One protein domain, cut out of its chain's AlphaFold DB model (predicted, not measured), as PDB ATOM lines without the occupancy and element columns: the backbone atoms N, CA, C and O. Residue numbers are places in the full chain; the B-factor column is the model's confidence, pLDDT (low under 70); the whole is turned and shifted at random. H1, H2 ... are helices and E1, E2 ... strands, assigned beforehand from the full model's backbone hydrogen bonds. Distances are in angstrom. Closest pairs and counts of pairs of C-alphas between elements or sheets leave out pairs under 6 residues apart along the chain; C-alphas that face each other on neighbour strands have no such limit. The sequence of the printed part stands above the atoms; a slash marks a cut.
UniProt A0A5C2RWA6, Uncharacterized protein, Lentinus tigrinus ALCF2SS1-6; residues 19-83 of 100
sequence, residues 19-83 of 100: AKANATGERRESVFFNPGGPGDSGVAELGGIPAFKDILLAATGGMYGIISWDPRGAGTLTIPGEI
ATOM      1  N   ALA A  19      -8.167  -8.136  17.493       97.25
ATOM      2  CA  ALA A  19      -8.460  -9.010  18.613       97.25
ATOM      3  C   ALA A  19      -7.527  -8.701  19.785       97.25
ATOM      4  O   ALA A  19      -6.362  -8.336  19.612       97.25
ATOM      5  N   LYS A  20      -8.052  -8.878  21.000       96.88
ATOM      6  CA  LYS A  20      -7.296  -8.709  22.237       96.88
ATOM      7  C   LYS A  20      -7.489  -9.904  23.157       96.88
ATOM      8  O   LYS A  20      -8.609 -10.183  23.576       96.88
ATOM      9  N   ALA A  21      -6.385 -10.513  23.569       97.25
ATOM     10  CA  ALA A  21      -6.338 -11.345  24.762       97.25
ATOM     11  C   ALA A  21      -5.902 -10.475  25.946       97.25
ATOM     12  O   ALA A  21      -4.858  -9.820  25.901       97.25
ATOM     13  N   ASN A  22      -6.713 -10.414  27.001       97.81
ATOM     14  CA  ASN A  22      -6.339  -9.669  28.200       97.81
ATOM     15  C   ASN A  22      -5.203 -10.381  28.947       97.81
ATOM     16  O   ASN A  22      -5.152 -11.609  28.970       97.81
ATOM     17  N   ALA A  23      -4.330  -9.588  29.576       97.81
ATOM     18  CA  ALA A  23      -3.362 -10.087  30.548       97.81
ATOM     19  C   ALA A  23      -4.085 -10.880  31.648       97.81
ATOM     20  O   ALA A  23      -5.212 -10.542  32.019       97.81
ATOM     21  N   THR A  24      -3.436 -11.921  32.158       97.19
ATOM     22  CA  THR A  24      -3.971 -12.771  33.228       97.19
ATOM     23  C   THR A  24      -3.492 -12.336  34.615       97.19
ATOM     24  O   THR A  24      -4.158 -12.642  35.600       97.19
ATOM     25  N   GLY A  25      -2.371 -11.610  34.697       93.69
ATOM     26  CA  GLY A  25      -1.847 -10.985  35.915       93.69
ATOM     27  C   GLY A  25      -2.089  -9.471  35.980       93.69
ATOM     28  O   GLY A  25      -2.959  -8.927  35.297       93.69
ATOM     29  N   GLU A  26      -1.292  -8.767  36.792       96.00
ATOM     30  CA  GLU A  26      -1.303  -7.300  36.819       96.00
ATOM     31  C   GLU A  26      -0.826  -6.760  35.465       96.00
ATOM     32  O   GLU A  26       0.321  -6.957  35.052       96.00
ATOM     33  N   ARG A  27      -1.732  -6.101  34.740       95.50
ATOM     34  CA  ARG A  27      -1.451  -5.627  33.387       95.50
ATOM     35  C   ARG A  27      -0.388  -4.532  33.416       95.50
ATOM     36  O   ARG A  27      -0.617  -3.464  33.973       95.50
ATOM     37  N   ARG A  28       0.705  -4.768  32.693       96.12
ATOM     38  CA  ARG A  28       1.707  -3.754  32.356       96.12
ATOM     39  C   ARG A  28       1.295  -3.008  31.098       96.12
ATOM     40  O   ARG A  28       0.821  -1.888  31.176       96.12
ATOM     41  N   GLU A  29       1.414  -3.659  29.943       96.19
ATOM     42  CA  GLU A  29       1.160  -3.047  28.634       96.19
ATOM     43  C   GLU A  29       0.548  -4.054  27.644       96.19
ATOM     44  O   GLU A  29      -0.041  -5.064  28.047       96.19
ATOM     45  N   SER A  30       0.637  -3.761  26.346       97.75
ATOM     46  CA  SER A  30       0.235  -4.648  25.255       97.75
ATOM     47  C   SER A  30       1.438  -5.088  24.414       97.75
ATOM     48  O   SER A  30       2.329  -4.288  24.140       97.75
ATOM     49  N   VAL A  31       1.424  -6.338  23.953       97.81
ATOM     50  CA  VAL A  31       2.342  -6.870  22.938       97.81
ATOM     51  C   VAL A  31       1.566  -7.088  21.644       97.81
ATOM     52  O   VAL A  31       0.468  -7.644  21.663       97.81
ATOM     53  N   PHE A  32       2.139  -6.644  20.528       97.88
ATOM     54  CA  PHE A  32       1.577  -6.842  19.195       97.88
ATOM     55  C   PHE A  32       2.119  -8.138  18.596       97.88
ATOM     56  O   PHE A  32       3.333  -8.335  18.545       97.88
ATOM     57  N   PHE A  33       1.219  -9.004  18.144       96.12
ATOM     58  CA  PHE A  33       1.541 -10.284  17.528       96.12
ATOM     59  C   PHE A  33       1.012 -10.323  16.091       96.12
ATOM     60  O   PHE A  33      -0.099  -9.874  15.827       96.12
ATOM     61  N   ASN A  34       1.818 -10.864  15.177       96.50
ATOM     62  CA  ASN A  34       1.434 -11.143  13.798       96.50
ATOM     63  C   ASN A  34       1.838 -12.592  13.474       96.50
ATOM     64  O   ASN A  34       3.029 -12.892  13.599       96.50
ATOM     65  N   PRO A  35       0.901 -13.473  13.076       93.56
ATOM     66  CA  PRO A  35       1.161 -14.907  12.914       93.56
ATOM     67  C   PRO A  35       2.110 -15.241  11.759       93.56
ATOM     68  O   PRO A  35       2.866 -16.203  11.857       93.56
ATOM     69  N   GLY A  36       2.123 -14.437  10.695       93.62
ATOM     70  CA  GLY A  36       2.901 -14.728   9.494       93.62
ATOM     71  C   GLY A  36       2.016 -14.842   8.258       93.62
ATOM     72  O   GLY A  36       1.200 -13.952   8.020       93.62
ATOM     73  N   GLY A  37       2.267 -15.862   7.437       91.88
ATOM     74  CA  GLY A  37       1.716 -16.005   6.088       91.88
ATOM     75  C   GLY A  37       2.705 -15.482   5.041       91.88
ATOM     76  O   GLY A  37       3.741 -16.124   4.830       91.88
ATOM     77  N   PRO A  38       2.476 -14.306   4.414       92.69
ATOM     78  CA  PRO A  38       1.419 -13.304   4.649       92.69
ATOM     79  C   PRO A  38       0.021 -13.734   4.172       92.69
ATOM     80  O   PRO A  38      -0.095 -14.618   3.335       92.69
ATOM     81  N   GLY A  39      -1.026 -13.057   4.661       91.81
ATOM     82  CA  GLY A  39      -2.433 -13.310   4.300       91.81
ATOM     83  C   GLY A  39      -3.259 -13.912   5.439       91.81
ATOM     84  O   GLY A  39      -4.473 -13.727   5.476       91.81
ATOM     85  N   ASP A  40      -2.592 -14.534   6.413       94.06
ATOM     86  CA  ASP A  40      -3.245 -15.138   7.573       94.06
ATOM     87  C   ASP A  40      -3.939 -14.093   8.460       94.06
ATOM     88  O   ASP A  40      -3.432 -12.990   8.704       94.06
ATOM     89  N   SER A  41      -5.115 -14.457   8.978       95.94
ATOM     90  CA  SER A  41      -5.896 -13.613   9.883       95.94
ATOM     91  C   SER A  41      -5.349 -13.695  11.308       95.94
ATOM     92  O   SER A  41      -5.528 -14.692  12.007       95.94
ATOM     93  N   GLY A  42      -4.747 -12.607  11.793       96.56
ATOM     94  CA  GLY A  42      -4.300 -12.507  13.180       96.56
ATOM     95  C   GLY A  42      -5.447 -12.580  14.193       96.56
ATOM     96  O   GLY A  42      -5.235 -13.033  15.323       96.56
ATOM     97  N   VAL A  43      -6.655 -12.157  13.807       96.69
ATOM     98  CA  VAL A  43      -7.867 -12.284  14.630       96.69
ATOM     99  C   VAL A  43      -8.283 -13.749  14.766       96.69
ATOM    100  O   VAL A  43      -8.533 -14.205  15.886       96.69
ATOM    101  N   ALA A  44      -8.330 -14.486  13.652       95.56
ATOM    102  CA  ALA A  44      -8.688 -15.901  13.641       95.56
ATOM    103  C   ALA A  44      -7.639 -16.755  14.359       95.56
ATOM    104  O   ALA A  44      -8.002 -17.618  15.146       95.56
ATOM    105  N   GLU A  45      -6.355 -16.470  14.171       94.94
ATOM    106  CA  GLU A  45      -5.256 -17.178  14.838       94.94
ATOM    107  C   GLU A  45      -5.312 -17.019  16.366       94.94
ATOM    108  O   GLU A  45      -5.266 -17.999  17.112       94.94
ATOM    109  N   LEU A  46      -5.505 -15.789  16.859       95.81
ATOM    110  CA  LEU A  46      -5.560 -15.532  18.301       95.81
ATOM    111  C   LEU A  46      -6.807 -16.136  18.972       95.81
ATOM    112  O   LEU A  46      -6.749 -16.496  20.148       95.81
ATOM    113  N   GLY A  47      -7.939 -16.195  18.267       91.12
ATOM    114  CA  GLY A  47      -9.223 -16.635  18.827       91.12
ATOM    115  C   GLY A  47      -9.645 -18.066  18.480       91.12
ATOM    116  O   GLY A  47     -10.462 -18.640  19.197       91.12
ATOM    117  N   GLY A  48      -9.130 -18.621  17.387       86.75
ATOM    118  CA  GLY A  48      -9.630 -19.841  16.751       86.75
ATOM    119  C   GLY A  48      -8.744 -21.067  16.945       86.75
ATOM    120  O   GLY A  48      -9.268 -22.178  16.919       86.75
ATOM    121  N   ILE A  49      -7.439 -20.896  17.194       86.44
ATOM    122  CA  ILE A  49      -6.550 -22.027  17.486       86.44
ATOM    123  C   ILE A  49      -6.595 -22.357  18.986       86.44
ATOM    124  O   ILE A  49      -6.226 -21.514  19.816       86.44
ATOM    125  N   PRO A  50      -7.003 -23.585  19.370       87.69
ATOM    126  CA  PRO A  50      -6.997 -24.007  20.766       87.69
ATOM    127  C   PRO A  50      -5.618 -23.823  21.411       87.69
ATOM    128  O   PRO A  50      -4.596 -24.155  20.819       87.69
ATOM    129  N   ALA A  51      -5.595 -23.300  22.638       90.81
ATOM    130  CA  ALA A  51      -4.397 -23.019  23.441       90.81
ATOM    131  C   ALA A  51      -3.408 -21.971  22.884       90.81
ATOM    132  O   ALA A  51      -2.541 -21.525  23.635       90.81
ATOM    133  N   PHE A  52      -3.530 -21.504  21.637       92.38
ATOM    134  CA  PHE A  52      -2.553 -20.574  21.054       92.38
ATOM    135  C   PHE A  52      -2.487 -19.237  21.802       92.38
ATOM    136  O   PHE A  52      -1.413 -18.767  22.183       92.38
ATOM    137  N   LYS A  53      -3.656 -18.677  22.129       95.56
ATOM    138  CA  LYS A  53      -3.791 -17.518  23.019       95.56
ATOM    139  C   LYS A  53      -3.046 -17.714  24.344       95.56
ATOM    140  O   LYS A  53      -2.357 -16.807  24.805       95.56
ATOM    141  N   ASP A  54      -3.194 -18.886  24.955       95.94
ATOM    142  CA  ASP A  54      -2.622 -19.178  26.269       95.94
ATOM    143  C   ASP A  54      -1.098 -19.340  26.189       95.94
ATOM    144  O   ASP A  54      -0.391 -18.874  27.081       95.94
ATOM    145  N   ILE A  55      -0.576 -19.890  25.085       96.25
ATOM    146  CA  ILE A  55       0.865 -19.941  24.794       96.25
ATOM    147  C   ILE A  55       1.452 -18.525  24.708       96.25
ATOM    148  O   ILE A  55       2.474 -18.250  25.334       96.25
ATOM    149  N   LEU A  56       0.804 -17.606  23.985       96.81
ATOM    150  CA  LEU A  56       1.274 -16.218  23.856       96.81
ATOM    151  C   LEU A  56       1.217 -15.457  25.190       96.81
ATOM    152  O   LEU A  56       2.139 -14.710  25.533       96.81
ATOM    153  N   LEU A  57       0.158 -15.670  25.975       97.38
ATOM    154  CA  LEU A  57       0.055 -15.115  27.324       97.38
ATOM    155  C   LEU A  57       1.171 -15.662  28.225       97.38
ATOM    156  O   LEU A  57       1.845 -14.881  28.893       97.38
ATOM    157  N   ALA A  58       1.438 -16.970  28.196       97.19
ATOM    158  CA  ALA A  58       2.519 -17.585  28.964       97.19
ATOM    159  C   ALA A  58       3.907 -17.073  28.541       97.19
ATOM    160  O   ALA A  58       4.727 -16.749  29.399       97.19
ATOM    161  N   ALA A  59       4.153 -16.915  27.236       96.62
ATOM    162  CA  ALA A  59       5.414 -16.400  26.699       96.62
ATOM    163  C   ALA A  59       5.724 -14.960  27.147       96.62
ATOM    164  O   ALA A  59       6.886 -14.565  27.214       96.62
ATOM    165  N   THR A  60       4.697 -14.183  27.495       96.12
ATOM    166  CA  THR A  60       4.828 -12.818  28.034       96.12
ATOM    167  C   THR A  60       4.684 -12.762  29.563       96.12
ATOM    168  O   THR A  60       4.564 -11.684  30.149       96.12
ATOM    169  N   GLY A  61       4.691 -13.920  30.233       96.31
ATOM    170  CA  GLY A  61       4.540 -14.039  31.684       96.31
ATOM    171  C   GLY A  61       3.149 -13.670  32.209       96.31
ATOM    172  O   GLY A  61       3.002 -13.414  33.398       96.31
ATOM    173  N   GLY A  62       2.135 -13.578  31.344       97.50
ATOM    174  CA  GLY A  62       0.762 -13.213  31.705       97.50
ATOM    175  C   GLY A  62       0.559 -11.737  32.066       97.50
ATOM    176  O   GLY A  62      -0.565 -11.340  32.372       97.50
ATOM    177  N   MET A  63       1.609 -10.911  32.015       97.94
ATOM    178  CA  MET A  63       1.580  -9.502  32.442       97.94
ATOM    179  C   MET A  63       1.243  -8.530  31.304       97.94
ATOM    180  O   MET A  63       1.026  -7.340  31.544       97.94
ATOM    181  N   TYR A  64       1.200  -9.009  30.059       98.25
ATOM    182  CA  TYR A  64       0.914  -8.201  28.876       98.25
ATOM    183  C   TYR A  64      -0.348  -8.706  28.181       98.25
ATOM    184  O   TYR A  64      -0.562  -9.907  28.040       98.25
ATOM    185  N   GLY A  65      -1.198  -7.778  27.738       98.00
ATOM    186  CA  GLY A  65      -2.293  -8.129  26.837       98.00
ATOM    187  C   GLY A  65      -1.745  -8.399  25.439       98.00
ATOM    188  O   GLY A  65      -0.878  -7.665  24.973       98.00
ATOM    189  N   ILE A  66      -2.258  -9.413  24.752       98.19
ATOM    190  CA  ILE A  66      -1.861  -9.704  23.373       98.19
ATOM    191  C   ILE A  66      -2.841  -9.018  22.435       98.19
ATOM    192  O   ILE A  66      -4.051  -9.215  22.553       98.19
ATOM    193  N   ILE A  67      -2.321  -8.206  21.521       98.31
ATOM    194  CA  ILE A  67      -3.077  -7.575  20.443       98.31
ATOM    195  C   ILE A  67      -2.648  -8.223  19.135       98.31
ATOM    196  O   ILE A  67      -1.472  -8.194  18.783       98.31
ATOM    197  N   SER A  68      -3.611  -8.778  18.415       97.88
ATOM    198  CA  SER A  68      -3.425  -9.306  17.066       97.88
ATOM    199  C   SER A  68      -4.446  -8.647  16.146       97.88
ATOM    200  O   SER A  68      -5.489  -8.175  16.608       97.88
ATOM    201  N   TRP A  69      -4.147  -8.546  14.861       97.88
ATOM    202  CA  TRP A  69      -5.013  -7.868  13.903       97.88
ATOM    203  C   TRP A  69      -4.937  -8.549  12.548       97.88
ATOM    204  O   TRP A  69      -3.982  -9.261  12.253       97.88
ATOM    205  N   ASP A  70      -5.934  -8.280  11.720       97.50
ATOM    206  CA  ASP A  70      -5.900  -8.648  10.315       97.50
ATOM    207  C   ASP A  70      -5.248  -7.493   9.537       97.50
ATOM    208  O   ASP A  70      -5.781  -6.371   9.553       97.50
ATOM    209  N   PRO A  71      -4.079  -7.692   8.892       94.88
ATOM    210  CA  PRO A  71      -3.489  -6.675   8.029       94.88
ATOM    211  C   PRO A  71      -4.445  -6.249   6.904       94.88
ATOM    212  O   PRO A  71      -5.433  -6.918   6.605       94.88
ATOM    213  N   ARG A  72      -4.150  -5.119   6.245       92.94
ATOM    214  CA  ARG A  72      -4.913  -4.697   5.055       92.94
ATOM    215  C   ARG A  72      -4.970  -5.851   4.049       92.94
ATOM    216  O   ARG A  72      -3.932  -6.445   3.769       92.94
ATOM    217  N   GLY A  73      -6.141  -6.126   3.485       93.50
ATOM    218  CA  GLY A  73      -6.257  -7.203   2.508       93.50
ATOM    219  C   GLY A  73      -6.309  -8.617   3.094       93.50
ATOM    220  O   GLY A  73      -6.158  -9.564   2.332       93.50
ATOM    221  N   ALA A  74      -6.481  -8.769   4.411       94.75
ATOM    222  CA  ALA A  74      -6.603 -10.057   5.089       94.75
ATOM    223  C   ALA A  74      -7.844 -10.081   5.987       94.75
ATOM    224  O   ALA A  74      -8.257  -9.046   6.517       94.75
ATOM    225  N   GLY A  75      -8.408 -11.274   6.180       93.25
ATOM    226  CA  GLY A  75      -9.566 -11.496   7.038       93.25
ATOM    227  C   GLY A  75     -10.875 -10.907   6.500       93.25
ATOM    228  O   GLY A  75     -10.920 -10.058   5.608       93.25
ATOM    229  N   THR A  76     -11.982 -11.368   7.076       93.06
ATOM    230  CA  THR A  76     -13.338 -11.024   6.617       93.06
ATOM    231  C   THR A  76     -13.931  -9.806   7.330       93.06
ATOM    232  O   THR A  76     -14.925  -9.244   6.872       93.06
ATOM    233  N   LEU A  77     -13.329  -9.380   8.447       95.06
ATOM    234  CA  LEU A  77     -13.801  -8.256   9.269       95.06
ATOM    235  C   LEU A  77     -13.045  -6.943   8.999       95.06
ATOM    236  O   LEU A  77     -13.537  -5.864   9.346       95.06
ATOM    237  N   THR A  78     -11.861  -7.019   8.388       96.19
ATOM    238  CA  THR A  78     -11.132  -5.854   7.871       96.19
ATOM    239  C   THR A  78     -11.799  -5.350   6.590       96.19
ATOM    240  O   THR A  78     -12.374  -6.119   5.831       96.19
ATOM    241  N   ILE A  79     -11.766  -4.036   6.351       95.19
ATOM    242  CA  ILE A  79     -12.368  -3.389   5.179       95.19
ATOM    243  C   ILE A  79     -11.373  -2.370   4.598       95.19
ATOM    244  O   ILE A  79     -11.028  -1.421   5.307       95.19
ATOM    245  N   PRO A  80     -10.945  -2.495   3.328       91.81
ATOM    246  CA  PRO A  80     -11.198  -3.631   2.436       91.81
ATOM    247  C   PRO A  80     -10.566  -4.918   2.992       91.81
ATOM    248  O   PRO A  80      -9.439  -4.879   3.490       91.81
ATOM    249  N   GLY A  81     -11.338  -6.007   2.959       87.75
ATOM    250  CA  GLY A  81     -10.970  -7.309   3.522       87.75
ATOM    251  C   GLY A  81     -10.075  -8.114   2.595       87.75
ATOM    252  O   GLY A  81      -9.370  -7.534   1.773       87.75
ATOM    253  N   GLU A  82     -10.108  -9.432   2.751       91.00
ATOM    254  CA  GLU A  82      -9.316 -10.395   1.983       91.00
ATOM    255  C   GLU A  82      -9.219 -10.080   0.477       91.00
ATOM    256  O   GLU A  82     -10.208  -9.738  -0.180       91.00
ATOM    257  N   ILE A  83      -7.995 -10.148  -0.055       91.62
ATOM    258  CA  ILE A  83      -7.715  -9.910  -1.472       91.62
ATOM    259  C   ILE A  83      -7.939 -11.208  -2.244       91.62
ATOM    260  O   ILE A  83      -7.250 -12.199  -2.017       91.62
TER     261      ILE A  83
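This is residues 19 to 83 of the 100 residues of an uncharacterized protein of Lentinus tigrinus ALCF2SS1-6 (UniProt A0A5C2RWA6). Two short helices, H1 and H2, cover one face of a small three-stranded sheet, making two layers, and residues 70 to 83 loop on past E3. The printed part has 65 residues, under half in named elements, mixed in class: E1 E2 H1 H2 E3. The mixed sheet runs E1 E3 E2. It is compact, radius of gyration of the C-alphas 12.2 A, spanning 38 by 21 by 15 A.

E1, residues 19 to 21, is antiparallel to E3, residues 65 to 69; N 19 and O 68, 2.8 A apart, are within hydrogen-bond range. E2, residues 30 to 33, is parallel to E3, with N 31 and O 65 at 2.8 A. H1, residues 42 to 48, is on the sheet; its closest C-alpha pair with E3 is Gly 42 and Trp 69, 4.7 A. H2, residues 52 to 59, is on the same face. H1 and H2 touch only at the corner, C-alphas of Leu 46 and Lys 53 closest at 5.4 A. E2, H1, H2 and E3 form a strand-helix-strand unit, parallel neighbour strands joined through helices, with a right-handed crossover. In both helices every O i to N i+4 pair is within range.

E1 begins at C-alpha 19 (-8.460, -9.010, 18.613). E3, 13.2 A long, ends at C-alpha 69 (-5.013, -7.868, 13.903).

The printed part has no cut and no long link; no printed residue is under 70.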